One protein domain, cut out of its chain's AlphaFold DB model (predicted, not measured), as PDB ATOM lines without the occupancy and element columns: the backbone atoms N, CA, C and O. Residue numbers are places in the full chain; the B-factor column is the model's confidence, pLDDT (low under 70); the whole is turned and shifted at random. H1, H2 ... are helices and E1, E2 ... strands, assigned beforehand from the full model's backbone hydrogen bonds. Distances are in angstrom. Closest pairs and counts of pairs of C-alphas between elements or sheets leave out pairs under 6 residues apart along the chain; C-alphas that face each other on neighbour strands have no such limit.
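What this domain is: This is residues 16 to 123 of the 447 residues of an uncharacterized protein of Reyranella sp. CPCC 100927 (UniProt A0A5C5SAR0). What would one see first? Three helices, H2, H3 and H5, form an up-and-down bundle in which each runs against the one before it in the chain, with the short H1 packed on H3 and the small hairpin E1 and E2 on the side away from a tail. That tail, residues 113 to 123, sticks out from the body and makes the length. What is it made of? The printed part has 108 residues with five named helices and three named strands, in the order H1 H2 H3 E1 E2 H4 H5 E3; E1 and E2 form an antiparallel sheet, and the class is mixed, helices and strands. How large is it? It is compact, with a radius of gyration of the C-alphas of 14.4 A and spans of 51 by 31 by 26 A.

Where its parts are: Where do the first elements lie? H1 is residues 28 to 31, from C-alpha 28 at (185.385, 159.920, 158.188). H2 is residues 46 to 58, 17.7 A long, and H3 is residues 65 to 76, 16.1 A. What follows? E1 is residues 79 to 82, E2 residues 85 to 88 and H4 residues 90 to 94. H5, residues 97 to 111, is 20.9 A long, and E3, residues 112 to 116, ends with C-alpha 116 at (157.342, 153.780, 167.136).

How they stand to each other: How do the bundle's helices stand? H2 and H5 touch, closest at the C-alphas of Ala 57 and Gly 111, 3.5 A, at a shallow tilt of 27 degrees, the same way. H3 touches H5, closest at the C-alphas of Ala 74 and Ile 103, 5.4 A, at a steep tilt of 39 degrees, opposite ways. H2 and H3 are close but not clearly touching: their closest C-alphas, of Arg 58 and Leu 71, are 7.8 A apart. What of the smaller parts? H1 touches H3, closest at the C-alphas of Trp 28 and Ser 72, 5.8 A. H4 touches no helix but is near E1, and E3 pairs with no named strand. What do the backbone atoms show? In the hairpin E1 and E2, N 80 and O 87 are 2.9 A apart, within hydrogen-bond range. Every O i to N i+4 pair is within range in H2, H3 and H5; H4 has 0 of 1, with 1 of 2 O i to N i+3 pairs, and H1 is too short for an i+4 pair.

The domain as a whole: How far does it reach? The two C-alphas farthest apart, of Gly 83 and Phe 120, are 51.6 A apart. Is it continuous? The printed part has no cut, and the link from H1 to H2, 14 residues, is long. Where is confidence low? The pLDDT is under 70 at residue 17, residues 19 to 25 and residues 118 to 123.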
ATOM      1  N   ASN A  16     184.242 154.380 176.727       70.94
ATOM      2  CA  ASN A  16     185.063 153.198 176.441       70.94
ATOM      3  C   ASN A  16     184.902 152.630 175.014       70.94
ATOM      4  O   ASN A  16     185.633 151.714 174.639       70.94
ATOM      5  N   LEU A  17     183.938 153.130 174.234       64.56
ATOM      6  CA  LEU A  17     183.726 152.773 172.826       64.56
ATOM      7  C   LEU A  17     184.251 153.820 171.851       64.56
ATOM      8  O   LEU A  17     184.233 153.579 170.648       64.56
ATOM      9  N   ARG A  18     184.667 154.987 172.340       72.44
ATOM     10  CA  ARG A  18     185.116 156.061 171.464       72.44
ATOM     11  C   ARG A  18     186.577 155.831 171.078       72.44
ATOM     12  O   ARG A  18     187.385 155.486 171.940       72.44
ATOM     13  N   ALA A  19     186.935 156.063 169.815       64.31
ATOM     14  CA  ALA A  19     188.339 156.035 169.379       64.31
ATOM     15  C   ALA A  19     189.168 157.096 170.139       64.31
ATOM     16  O   ALA A  19     188.600 157.906 170.858       64.31
ATOM     17  N   ALA A  20     190.495 157.185 170.033       69.12
ATOM     18  CA  ALA A  20     191.205 158.307 170.678       69.12
ATOM     19  C   ALA A  20     190.686 159.678 170.146       69.12
ATOM     20  O   ALA A  20     190.338 159.761 168.966       69.12
ATOM     21  N   PRO A  21     190.548 160.735 170.980       60.34
ATOM     22  CA  PRO A  21     189.865 161.991 170.614       60.34
ATOM     23  C   PRO A  21     190.436 162.712 169.387       60.34
ATOM     24  O   PRO A  21     189.716 163.393 168.666       60.34
ATOM     25  N   ASN A  22     191.728 162.550 169.150       56.28
ATOM     26  CA  ASN A  22     192.551 163.391 168.296       56.28
ATOM     27  C   ASN A  22     192.552 163.015 166.803       56.28
ATOM     28  O   ASN A  22     193.437 163.475 166.107       56.28
ATOM     29  N   ASN A  23     191.590 162.223 166.305       59.09
ATOM     30  CA  ASN A  23     191.480 161.906 164.864       59.09
ATOM     31  C   ASN A  23     190.049 161.558 164.388       59.09
ATOM     32  O   ASN A  23     189.873 161.035 163.297       59.09
ATOM     33  N   ARG A  24     188.987 161.734 165.183       69.31
ATOM     34  CA  ARG A  24     187.717 161.027 164.888       69.31
ATOM     35  C   ARG A  24     186.941 161.555 163.681       69.31
ATOM     36  O   ARG A  24     186.472 160.750 162.884       69.31
ATOM     37  N   ALA A  25     186.798 162.874 163.548       66.50
ATOM     38  CA  ALA A  25     186.108 163.474 162.405       66.50
ATOM     39  C   ALA A  25     186.943 163.347 161.121       66.50
ATOM     40  O   ALA A  25     186.404 163.042 160.060       66.50
ATOM     41  N   ASP A  26     188.267 163.470 161.240       79.31
ATOM     42  CA  ASP A  26     189.199 163.388 160.110       79.31
ATOM     43  C   ASP A  26     189.220 161.989 159.477       79.31
ATOM     44  O   ASP A  26     189.424 161.838 158.272       79.31
ATOM     45  N   ARG A  27     188.922 160.950 160.269       88.56
ATOM     46  CA  ARG A  27     188.858 159.558 159.795       88.56
ATOM     47  C   ARG A  27     187.615 159.261 158.968       88.56
ATOM     48  O   ARG A  27     187.635 158.286 158.224       88.56
ATOM     49  N   TRP A  28     186.577 160.100 159.020       93.88
ATOM     50  CA  TRP A  28     185.385 159.920 158.188       93.88
ATOM     51  C   TRP A  28     185.737 159.871 156.698       93.88
ATOM     52  O   TRP A  28     185.276 158.982 155.980       93.88
ATOM     53  N   ALA A  29     186.605 160.780 156.245       93.38
ATOM     54  CA  ALA A  29     187.040 160.848 154.853       93.38
ATOM     55  C   ALA A  29     187.740 159.561 154.381       93.38
ATOM     56  O   ALA A  29     187.675 159.230 153.204       93.38
ATOM     57  N   GLU A  30     188.371 158.826 155.297       93.62
ATOM     58  CA  GLU A  30     189.089 157.585 155.010       93.62
ATOM     59  C   GLU A  30     188.172 156.356 154.935       93.62
ATOM     60  O   GLU A  30     188.505 155.382 154.259       93.62
ATOM     61  N   ILE A  31     187.041 156.374 155.648       95.56
ATOM     62  CA  ILE A  31     186.188 155.189 155.823       95.56
ATOM     63  C   ILE A  31     184.868 155.254 155.058       95.56
ATOM     64  O   ILE A  31     184.309 154.202 154.763       95.56
ATOM     65  N   LYS A  32     184.355 156.448 154.730       95.19
ATOM     66  CA  LYS A  32     183.009 156.637 154.147       95.19
ATOM     67  C   LYS A  32     182.757 155.834 152.860       95.19
ATOM     68  O   LYS A  32     181.618 155.464 152.571       95.19
ATOM     69  N   ASP A  33     183.827 155.534 152.126       95.25
ATOM     70  CA  ASP A  33     183.795 154.822 150.846       95.25
ATOM     71  C   ASP A  33     184.093 153.317 150.989       95.25
ATOM     72  O   ASP A  33     184.093 152.581 150.002       95.25
ATOM     73  N   VAL A  34     184.322 152.818 152.212       95.31
ATOM     74  CA  VAL A  34     184.544 151.388 152.459       95.31
ATOM     75  C   VAL A  34     183.216 150.642 152.363       95.31
ATOM     76  O   VAL A  34     182.399 150.660 153.286       95.31
ATOM     77  N   ALA A  35     183.017 149.952 151.243       93.50
ATOM     78  CA  ALA A  35     181.885 149.062 151.028       93.50
ATOM     79  C   ALA A  35     182.159 147.662 151.600       93.50
ATOM     80  O   ALA A  35     183.254 147.122 151.449       93.50
ATOM     81  N   ASN A  36     181.135 147.051 152.206       91.94
ATOM     82  CA  ASN A  36     181.148 145.653 152.661       91.94
ATOM     83  C   ASN A  36     182.371 145.250 153.531       91.94
ATOM     84  O   ASN A  36     183.026 144.248 153.231       91.94
ATOM     85  N   PRO A  37     182.704 145.996 154.604       93.19
ATOM     86  CA  PRO A  37     183.973 145.838 155.323       93.19
ATOM     87  C   PRO A  37     184.216 144.455 155.949       93.19
ATOM     88  O   PRO A  37     185.368 144.062 156.115       93.19
ATOM     89  N   PHE A  38     183.168 143.708 156.304       93.88
ATOM     90  CA  PHE A  38     183.317 142.351 156.851       93.88
ATOM     91  C   PHE A  38     183.411 141.250 155.791       93.88
ATOM     92  O   PHE A  38     183.775 140.119 156.117       93.88
ATOM     93  N   GLY A  39     183.051 141.543 154.541       88.38
ATOM     94  CA  GLY A  39     182.744 140.499 153.570       88.38
ATOM     95  C   GLY A  39     181.612 139.567 154.038       88.38
ATOM     96  O   GLY A  39     180.904 139.840 155.008       88.38
ATOM     97  N   GLY A  40     181.455 138.443 153.334       83.31
ATOM     98  CA  GLY A  40     180.520 137.376 153.700       83.31
ATOM     99  C   GLY A  40     179.048 137.652 153.369       83.31
ATOM    100  O   GLY A  40     178.632 138.770 153.082       83.31
ATOM    101  N   THR A  41     178.253 136.582 153.381       83.69
ATOM    102  CA  THR A  41     176.811 136.599 153.073       83.69
ATOM    103  C   THR A  41     175.971 135.906 154.148       83.69
ATOM    104  O   THR A  41     174.763 135.740 153.971       83.69
ATOM    105  N   ASP A  42     176.587 135.509 155.270       92.50
ATOM    106  CA  ASP A  42     175.879 134.878 156.383       92.50
ATOM    107  C   ASP A  42     175.000 135.900 157.109       92.50
ATOM    108  O   ASP A  42     175.472 136.687 157.935       92.50
ATOM    109  N   LYS A  43     173.701 135.833 156.817       91.12
ATOM    110  CA  LYS A  43     172.648 136.697 157.358       91.12
ATOM    111  C   LYS A  43     172.499 136.616 158.875       91.12
ATOM    112  O   LYS A  43     171.870 137.496 159.455       91.12
ATOM    113  N   ARG A  44     173.060 135.588 159.521       95.06
ATOM    114  CA  ARG A  44     173.049 135.430 160.983       95.06
ATOM    115  C   ARG A  44     174.265 136.053 161.654       95.06
ATOM    116  O   ARG A  44     174.314 136.078 162.877       95.06
ATOM    117  N   SER A  45     175.247 136.533 160.896       96.25
ATOM    118  CA  SER A  45     176.488 137.070 161.451       96.25
ATOM    119  C   SER A  45     176.371 138.550 161.822       96.25
ATOM    120  O   SER A  45     175.650 139.325 161.191       96.25
ATOM    121  N   PHE A  46     177.154 138.972 162.819       96.88
ATOM    122  CA  PHE A  46     177.325 140.391 163.141       96.88
ATOM    123  C   PHE A  46     177.840 141.184 161.931       96.88
ATOM    124  O   PHE A  46     177.353 142.280 161.665       96.88
ATOM    125  N   GLY A  47     178.796 140.619 161.183       96.88
ATOM    126  CA  GLY A  47     179.412 141.273 160.026       96.88
ATOM    127  C   GLY A  47     178.408 141.605 158.923       96.88
ATOM    128  O   GLY A  47     178.434 142.716 158.401       96.88
ATOM    129  N   TYR A  48     177.465 140.701 158.634       95.56
ATOM    130  CA  TYR A  48     176.389 140.962 157.674       95.56
ATOM    131  C   TYR A  48     175.537 142.170 158.077       95.56
ATOM    132  O   TYR A  48     175.342 143.087 157.280       95.56
ATOM    133  N   TRP A  49     175.067 142.202 159.326       96.25
ATOM    134  CA  TRP A  49     174.234 143.301 159.825       96.25
ATOM    135  C   TRP A  49     174.995 144.610 159.973       96.25
ATOM    136  O   TRP A  49     174.428 145.674 159.725       96.25
ATOM    137  N   PHE A  50     176.280 144.541 160.327       97.50
ATOM    138  CA  PHE A  50     177.155 145.701 160.307       97.50
ATOM    139  C   PHE A  50     177.236 146.272 158.893       97.50
ATOM    140  O   PHE A  50     176.953 147.450 158.719       97.50
ATOM    141  N   ASN A  51     177.551 145.449 157.885       96.06
ATOM    142  CA  ASN A  51     177.637 145.893 156.491       96.06
ATOM    143  C   ASN A  51     176.308 146.493 156.014       96.06
ATOM    144  O   ASN A  51     176.318 147.555 155.398       96.06
ATOM    145  N   TYR A  52     175.179 145.854 156.342       94.44
ATOM    146  CA  TYR A  52     173.847 146.345 155.989       94.44
ATOM    147  C   TYR A  52     173.564 147.721 156.603       94.44
ATOM    148  O   TYR A  52     173.289 148.664 155.874       94.44
ATOM    149  N   PHE A  53     173.680 147.894 157.925       95.69
ATOM    150  CA  PHE A  53     173.396 149.197 158.540       95.69
ATOM    151  C   PHE A  53     174.453 150.262 158.226       95.69
ATOM    152  O   PHE A  53     174.115 151.442 158.168       95.69
ATOM    153  N   TRP A  54     175.711 149.870 158.018       96.00
ATOM    154  CA  TRP A  54     176.783 150.768 157.587       96.00
ATOM    155  C   TRP A  54     176.487 151.373 156.217       96.00
ATOM    156  O   TRP A  54     176.599 152.587 156.056       96.00
ATOM    157  N   GLU A  55     176.063 150.541 155.262       94.38
ATOM    158  CA  GLU A  55     175.695 150.981 153.917       94.38
ATOM    159  C   GLU A  55     174.585 152.033 153.953       94.38
ATOM    160  O   GLU A  55     174.696 153.083 153.330       94.38
ATOM    161  N   GLU A  56     173.551 151.804 154.759       93.00
ATOM    162  CA  GLU A  56     172.434 152.744 154.873       93.00
ATOM    163  C   GLU A  56     172.822 154.034 155.592       93.00
ATOM    164  O   GLU A  56     172.376 155.117 155.219       93.00
ATOM    165  N   ALA A  57     173.655 153.934 156.629       94.69
ATOM    166  CA  ALA A  57     174.042 155.086 157.428       94.69
ATOM    167  C   ALA A  57     175.049 155.996 156.716       94.69
ATOM    168  O   ALA A  57     174.975 157.214 156.871       94.69
ATOM    169  N   ARG A  58     175.964 155.435 155.914       94.50
ATOM    170  CA  ARG A  58     176.966 156.221 155.176       94.50
ATOM    171  C   ARG A  58     176.400 156.949 153.954       94.50
ATOM    172  O   ARG A  58     177.015 157.905 153.500       94.50
ATOM    173  N   GLN A  59     175.252 156.507 153.438       92.06
ATOM    174  CA  GLN A  59     174.556 157.116 152.297       92.06
ATOM    175  C   GLN A  59     173.597 158.253 152.692       92.06
ATOM    176  O   GLN A  59     172.803 158.700 151.869       92.06
ATOM    177  N   VAL A  60     173.583 158.690 153.953       91.44
ATOM    178  CA  VAL A  60     172.741 159.818 154.374       91.44
ATOM    179  C   VAL A  60     173.379 161.128 153.901       91.44
ATOM    180  O   VAL A  60     174.509 161.427 154.276       91.44
ATOM    181  N   ASP A  61     172.644 161.908 153.103       87.75
ATOM    182  CA  ASP A  61     173.148 163.134 152.460       87.75
ATOM    183  C   ASP A  61     173.602 164.202 153.480       87.75
ATOM    184  O   ASP A  61     174.669 164.799 153.345       87.75
ATOM    185  N   ASP A  62     172.825 164.388 154.551       87.94
ATOM    186  CA  ASP A  62     172.973 165.503 155.498       87.94
ATOM    187  C   ASP A  62     173.585 165.079 156.849       87.94
ATOM    188  O   ASP A  62     173.102 165.456 157.921       87.94
ATOM    189  N   LEU A  63     174.640 164.256 156.833       92.00
ATOM    190  CA  LEU A  63     175.332 163.852 158.065       92.00
ATOM    191  C   LEU A  63     176.001 165.052 158.756       92.00
ATOM    192  O   LEU A  63     176.912 165.679 158.205       92.00
ATOM    193  N   THR A  64     175.620 165.321 160.008       93.62
ATOM    194  CA  THR A  64     176.311 166.311 160.851       93.62
ATOM    195  C   THR A  64     177.708 165.817 161.242       93.62
ATOM    196  O   THR A  64     178.000 164.621 161.183       93.62
ATOM    197  N   ASP A  65     178.592 166.699 161.715       91.81
ATOM    198  CA  ASP A  65     179.918 166.272 162.195       91.81
ATOM    199  C   ASP A  65     179.835 165.347 163.421       91.81
ATOM    200  O   ASP A  65     180.662 164.446 163.599       91.81
ATOM    201  N   GLY A  66     178.780 165.505 164.227       92.25
ATOM    202  CA  GLY A  66     178.437 164.568 165.292       92.25
ATOM    203  C   GLY A  66     178.088 163.180 164.749       92.25
ATOM    204  O   GLY A  66     178.569 162.178 165.281       92.25
ATOM    205  N   ASP A  67     177.316 163.105 163.663       93.81
ATOM    206  CA  ASP A  67     176.965 161.833 163.023       93.81
ATOM    207  C   ASP A  67     178.190 161.166 162.394       93.81
ATOM    208  O   ASP A  67     178.438 159.988 162.651       93.81
ATOM    209  N   LYS A  68     179.026 161.923 161.667       94.31
ATOM    210  CA  LYS A  68     180.301 161.432 161.105       94.31
ATOM    211  C   LYS A  68     181.226 160.878 162.189       94.31
ATOM    212  O   LYS A  68     181.840 159.826 162.008       94.31
ATOM    213  N   THR A  69     181.289 161.547 163.342       92.56
ATOM    214  CA  THR A  69     182.059 161.075 164.503       92.56
ATOM    215  C   THR A  69     181.503 159.755 165.035       92.56
ATOM    216  O   THR A  69     182.263 158.818 165.260       92.56
ATOM    217  N   ARG A  70     180.176 159.638 165.191       93.19
ATOM    218  CA  ARG A  70     179.525 158.403 165.666       93.19
ATOM    219  C   ARG A  70     179.692 157.237 164.692       93.19
ATOM    220  O   ARG A  70     179.904 156.114 165.145       93.19
ATOM    221  N   LEU A  71     179.617 157.492 163.385       94.81
ATOM    222  CA  LEU A  71     179.899 156.498 162.348       94.81
ATOM    223  C   LEU A  71     181.352 156.031 162.412       94.81
ATOM    224  O   LEU A  71     181.610 154.830 162.384       94.81
ATOM    225  N   SER A  72     182.286 156.968 162.573       94.56
ATOM    226  CA  SER A  72     183.711 156.656 162.704       94.56
ATOM    227  C   SER A  72     184.005 155.843 163.962       94.56
ATOM    228  O   SER A  72     184.713 154.842 163.882       94.56
ATOM    229  N   ASP A  73     183.407 156.197 165.101       93.12
ATOM    230  CA  ASP A  73     183.512 155.418 166.339       93.12
ATOM    231  C   ASP A  73     182.949 153.997 166.161       93.12
ATOM    232  O   ASP A  73     183.587 153.027 166.567       93.12
ATOM    233  N   ALA A  74     181.779 153.847 165.529       95.00
ATOM    234  CA  ALA A  74     181.168 152.538 165.282       95.00
ATOM    235  C   ALA A  74     182.038 151.653 164.372       95.00
ATOM    236  O   ALA A  74     182.207 150.466 164.652       95.00
ATOM    237  N   PHE A  75     182.613 152.233 163.316       96.06
ATOM    238  CA  PHE A  75     183.478 151.542 162.361       96.06
ATOM    239  C   PHE A  75     184.812 151.128 162.985       96.06
ATOM    240  O   PHE A  75     185.180 149.953 162.955       96.06
ATOM    241  N   LEU A  76     185.514 152.067 163.624       93.94
ATOM    242  CA  LEU A  76     186.821 151.821 164.239       93.94
ATOM    243  C   LEU A  76     186.735 150.931 165.490       93.94
ATOM    244  O   LEU A  76     187.732 150.329 165.879       93.94
ATOM    245  N   ALA A  77     185.558 150.802 166.110       93.88
ATOM    246  CA  ALA A  77     185.349 149.864 167.211       93.88
ATOM    247  C   ALA A  77     185.406 148.390 166.775       93.88
ATOM    248  O   ALA A  77     185.620 147.524 167.625       93.88
ATOM    249  N   VAL A  78     185.183 148.089 165.489       96.19
ATOM    250  CA  VAL A  78     185.089 146.705 164.988       96.19
ATOM    251  C   VAL A  78     186.021 146.401 163.822       96.19
ATOM    252  O   VAL A  78     186.163 145.233 163.468       96.19
ATOM    253  N   LEU A  79     186.681 147.412 163.258       96.38
ATOM    254  CA  LEU A  79     187.633 147.275 162.160       96.38
ATOM    255  C   LEU A  79     188.958 147.943 162.514       96.38
ATOM    256  O   LEU A  79     189.006 149.036 163.075       96.38
ATOM    257  N   THR A  80     190.043 147.291 162.125       94.94
ATOM    258  CA  THR A  80     191.407 147.817 162.209       94.94
ATOM    259  C   THR A  80     191.989 147.932 160.811       94.94
ATOM    260  O   THR A  80     191.646 147.145 159.926       94.94
ATOM    261  N   LYS A  81     192.879 148.902 160.611       94.19
ATOM    262  CA  LYS A  81     193.572 149.081 159.338       94.19
ATOM    263  C   LYS A  81     194.964 148.469 159.403       94.19
ATOM    264  O   LYS A  81     195.750 148.852 160.267       94.19
ATOM    265  N   THR A  82     195.279 147.592 158.456       93.06
ATOM    266  CA  THR A  82     196.624 147.041 158.255       93.06
ATOM    267  C   THR A  82     197.096 147.452 156.865       93.06
ATOM    268  O   THR A  82     196.587 146.973 155.851       93.06
ATOM    269  N   GLY A  83     198.039 148.396 156.802       92.81
ATOM    270  CA  GLY A  83     198.421 149.035 155.540       92.81
ATOM    271  C   GLY A  83     197.253 149.828 154.942       92.81
ATOM    272  O   GLY A  83     196.755 150.769 155.561       92.81
ATOM    273  N   THR A  84     196.812 149.457 153.739       90.69
ATOM    274  CA  THR A  84     195.660 150.070 153.054       90.69
ATOM    275  C   THR A  84     194.347 149.315 153.273       90.69
ATOM    276  O   THR A  84     193.289 149.865 152.975       90.69
ATOM    277  N   ALA A  85     194.395 148.092 153.806       93.81
ATOM    278  CA  ALA A  85     193.234 147.223 153.946       93.81
ATOM    279  C   ALA A  85     192.575 147.353 155.325       93.81
ATOM    280  O   ALA A  85     193.252 147.472 156.351       93.81
ATOM    281  N   TRP A  86     191.246 147.283 155.338       95.62
ATOM    282  CA  TRP A  86     190.443 147.163 156.551       95.62
ATOM    283  C   TRP A  86     190.125 145.694 156.811       95.62
ATOM    284  O   TRP A  86     189.749 144.969 155.892       95.62
ATOM    285  N   SER A  87     190.261 145.260 158.059       95.06
ATOM    286  CA  SER A  87     189.894 143.910 158.485       95.06
ATOM    287  C   SER A  87     189.187 143.941 159.839       95.06
ATOM    288  O   SER A  87     189.402 144.882 160.612       95.06
ATOM    289  N   PRO A  88     188.373 142.918 160.167       96.19
ATOM    290  CA  PRO A  88     187.791 142.770 161.497       96.19
ATOM    291  C   PRO A  88     188.847 142.910 162.595       96.19
ATOM    292  O   PRO A  88     189.904 142.281 162.534       96.19
ATOM    293  N   SER A  89     188.556 143.746 163.591       95.50
ATOM    294  CA  SER A  89     189.418 143.933 164.754       95.50
ATOM    295  C   SER A  89     189.539 142.615 165.533       95.50
ATOM    296  O   SER A  89     188.510 141.975 165.782       95.50
ATOM    297  N   PRO A  90     190.739 142.227 166.005       93.06
ATOM    298  CA  PRO A  90     190.901 141.088 166.912       93.06
ATOM    299  C   PRO A  90     190.025 141.185 168.171       93.06
ATOM    300  O   PRO A  90     189.586 140.167 168.712       93.06
ATOM    301  N   ASP A  91     189.713 142.407 168.613       92.69
ATOM    302  CA  ASP A  91     188.870 142.651 169.785       92.69
ATOM    303  C   ASP A  91     187.391 142.339 169.540       92.69
ATOM    304  O   ASP A  91     186.651 142.100 170.496       92.69
ATOM    305  N   LEU A  92     186.939 142.269 168.281       93.44
ATOM    306  CA  LEU A  92     185.549 141.938 167.963       93.44
ATOM    307  C   LEU A  92     185.156 140.554 168.492       93.44
ATOM    308  O   LEU A  92     184.030 140.369 168.961       93.44
ATOM    309  N   ALA A  93     186.077 139.587 168.459       92.94
ATOM    310  CA  ALA A  93     185.841 138.242 168.980       92.94
ATOM    311  C   ALA A  93     185.605 138.236 170.502       92.94
ATOM    312  O   ALA A  93     184.862 137.397 171.002       92.94
ATOM    313  N   ARG A  94     186.197 139.199 171.222       94.69
ATOM    314  CA  ARG A  94     186.075 139.376 172.680       94.69
ATOM    315  C   ARG A  94     184.954 140.341 173.076       94.69
ATOM    316  O   ARG A  94     184.683 140.518 174.259       94.69
ATOM    317  N   MET A  95     184.339 140.997 172.097       95.94
ATOM    318  CA  MET A  95     183.292 141.983 172.309       95.94
ATOM    319  C   MET A  95     182.001 141.307 172.773       95.94
ATOM    320  O   MET A  95     181.473 140.446 172.068       95.94
ATOM    321  N   ASP A  96     181.477 141.733 173.924       96.50
ATOM    322  CA  ASP A  96     180.190 141.254 174.424       96.50
ATOM    323  C   ASP A  96     179.008 141.704 173.543       96.50
ATOM    324  O   ASP A  96     179.087 142.643 172.738       96.50
ATOM    325  N   ASP A  97     177.876 141.021 173.712       97.12
ATOM    326  CA  ASP A  97     176.678 141.264 172.911       97.12
ATOM    327  C   ASP A  97     176.072 142.651 173.142       97.12
ATOM    328  O   ASP A  97     175.496 143.243 172.229       97.12
ATOM    329  N   HIS A  98     176.210 143.208 174.345       95.69
ATOM    330  CA  HIS A  98     175.714 144.547 174.636       95.69
ATOM    331  C   HIS A  98     176.465 145.599 173.810       95.69
ATOM    332  O   HIS A  98     175.836 146.440 173.164       95.69
ATOM    333  N   ARG A  99     177.795 145.508 173.748       94.25
ATOM    334  CA  ARG A  99     178.654 146.395 172.963       94.25
ATOM    335  C   ARG A  99     178.405 146.239 171.463       94.25
ATOM    336  O   ARG A  99     178.221 147.247 170.778       94.25
ATOM    337  N   ARG A 100     178.296 145.005 170.957       96.94
ATOM    338  CA  ARG A 100     177.908 144.742 169.556       96.94
ATOM    339  C   ARG A 100     176.557 145.380 169.216       96.94
ATOM    340  O   ARG A 100     176.430 146.074 168.207       96.94
ATOM    341  N   ARG A 101     175.567 145.233 170.099       96.56
ATOM    342  CA  ARG A 101     174.238 145.834 169.928       96.56
ATOM    343  C   ARG A 101     174.265 147.348 169.920       96.56
ATOM    344  O   ARG A 101     173.568 147.942 169.103       96.56
ATOM    345  N   GLN A 102     175.053 147.991 170.778       95.25
ATOM    346  CA  GLN A 102     175.191 149.452 170.778       95.25
ATOM    347  C   GLN A 102     175.758 149.980 169.453       95.25
ATOM    348  O   GLN A 102     175.280 150.997 168.943       95.25
ATOM    349  N   ILE A 103     176.719 149.262 168.869       96.19
ATOM    350  CA  ILE A 103     177.315 149.595 167.570       96.19
ATOM    351  C   ILE A 103     176.262 149.479 166.463       96.19
ATOM    352  O   ILE A 103     175.987 150.466 165.781       96.19
ATOM    353  N   LEU A 104     175.586 148.330 166.343       97.31
ATOM    354  CA  LEU A 104     174.531 148.143 165.337       97.31
ATOM    355  C   LEU A 104     173.349 149.099 165.536       97.31
ATOM    356  O   LEU A 104     172.803 149.605 164.562       97.31
ATOM    357  N   THR A 105     172.970 149.392 166.783       95.75
ATOM    358  CA  THR A 105     171.913 150.371 167.087       95.75
ATOM    359  C   THR A 105     172.319 151.765 166.624       95.75
ATOM    360  O   THR A 105     171.490 152.481 166.074       95.75
ATOM    361  N   THR A 106     173.584 152.152 166.818       95.25
ATOM    362  CA  THR A 106     174.101 153.446 166.349       95.25
ATOM    363  C   THR A 106     173.984 153.558 164.834       95.25
ATOM    364  O   THR A 106     173.443 154.549 164.351       95.25
ATOM    365  N   LEU A 107     174.406 152.529 164.096       96.44
ATOM    366  CA  LEU A 107     174.262 152.500 162.639       96.44
ATOM    367  C   LEU A 107     172.785 152.538 162.214       96.44
ATOM    368  O   LEU A 107     172.408 153.353 161.377       96.44
ATOM    369  N   LEU A 108     171.928 151.736 162.855       95.06
ATOM    370  CA  LEU A 108     170.488 151.694 162.591       95.06
ATOM    371  C   LEU A 108     169.826 153.071 162.761       95.06
ATOM    372  O   LEU A 108     169.086 153.505 161.887       95.06
ATOM    373  N   VAL A 109     170.071 153.796 163.855       93.06
ATOM    374  CA  VAL A 109     169.400 155.096 164.078       93.06
ATOM    375  C   VAL A 109     169.952 156.225 163.202       93.06
ATOM    376  O   VAL A 109     169.257 157.220 162.973       93.06
ATOM    377  N   LEU A 110     171.187 156.086 162.714       93.44
ATOM    378  CA  LEU A 110     171.790 157.031 161.777       93.44
ATOM    379  C   LEU A 110     171.271 156.797 160.354       93.44
ATOM    380  O   LEU A 110     170.804 157.748 159.737       93.44
ATOM    381  N   GLY A 111     171.242 155.544 159.888       92.62
ATOM    382  CA  GLY A 111     170.746 155.187 158.554       92.62
ATOM    383  C   GLY A 111     169.227 155.153 158.413       92.62
ATOM    384  O   GLY A 111     168.715 155.218 157.297       92.62
ATOM    385  N   PHE A 112     168.481 155.086 159.521       92.00
ATOM    386  CA  PHE A 112     167.029 154.937 159.483       92.00
ATOM    387  C   PHE A 112     166.297 155.924 160.392       92.00
ATOM    388  O   PHE A 112     166.771 156.353 161.448       92.00
ATOM    389  N   GLN A 113     165.083 156.276 159.985       89.06
ATOM    390  CA  GLN A 113     164.094 156.952 160.803       89.06
ATOM    391  C   GLN A 113     163.224 155.904 161.494       89.06
ATOM    392  O   GLN A 113     162.485 155.165 160.846       89.06
ATOM    393  N   ARG A 114     163.290 155.865 162.826       87.56
ATOM    394  CA  ARG A 114     162.404 155.040 163.650       87.56
ATOM    395  C   ARG A 114     161.022 155.690 163.744       87.56
ATOM    396  O   ARG A 114     160.926 156.867 164.095       87.56
ATOM    397  N   ILE A 115     159.976 154.903 163.523       81.62
ATOM    398  CA  ILE A 115     158.580 155.225 163.818       81.62
ATOM    399  C   ILE A 115     158.097 154.209 164.855       81.62
ATOM    400  O   ILE A 115     158.001 153.017 164.565       81.62
ATOM    401  N   ALA A 116     157.854 154.656 166.086       78.56
ATOM    402  CA  ALA A 116     157.342 153.780 167.136       78.56
ATOM    403  C   ALA A 116     155.881 153.406 166.841       78.56
ATOM    404  O   ALA A 116     155.100 154.281 166.473       78.56
ATOM    405  N   LEU A 117     155.525 152.129 167.006       71.62
ATOM    406  CA  LEU A 117     154.134 151.663 166.879       71.62
ATOM    407  C   LEU A 117     153.484 151.383 168.239       71.62
ATOM    408  O   LEU A 117     152.283 151.141 168.312       71.62
ATOM    409  N   ASP A 118     154.272 151.399 169.311       59.41
ATOM    410  CA  ASP A 118     153.856 151.182 170.685       59.41
ATOM    411  C   ASP A 118     153.897 152.490 171.495       59.41
ATOM    412  O   ASP A 118     154.956 153.036 171.793       59.41
ATOM    413  N   GLY A 119     152.720 152.991 171.883       50.06
ATOM    414  CA  GLY A 119     152.569 154.092 172.843       50.06
ATOM    415  C   GLY A 119     151.605 155.191 172.395       50.06
ATOM    416  O   GLY A 119     151.329 155.346 171.208       50.06
ATOM    417  N   PHE A 120     151.117 155.988 173.360       41.78
ATOM    418  CA  PHE A 120     150.648 157.341 173.049       41.78
ATOM    419  C   PHE A 120     151.780 158.031 172.294       41.78
ATOM    420  O   PHE A 120     152.922 157.992 172.761       41.78
ATOM    421  N   LEU A 121     151.462 158.585 171.123       45.44
ATOM    422  CA  LEU A 121     152.370 159.357 170.282       45.44
ATOM    423  C   LEU A 121     153.282 160.190 171.185       45.44
ATOM    424  O   LEU A 121     152.827 161.051 171.934       45.44
ATOM    425  N   SER A 122     154.560 159.817 171.218       40.50
ATOM    426  CA  SER A 122     155.535 160.423 172.114       40.50
ATOM    427  C   SER A 122     155.481 161.945 171.962       40.50
ATOM    428  O   SER A 122     155.627 162.451 170.853       40.50
ATOM    429  N   SER A 123     155.376 162.677 173.073       39.12
ATOM    430  CA  SER A 123     155.495 164.144 173.126       39.12
ATOM    431  C   SER A 123     156.876 164.669 172.701       39.12
ATOM    432  O   SER A 123     157.142 165.869 172.763       39.12
TER     433      SER A 123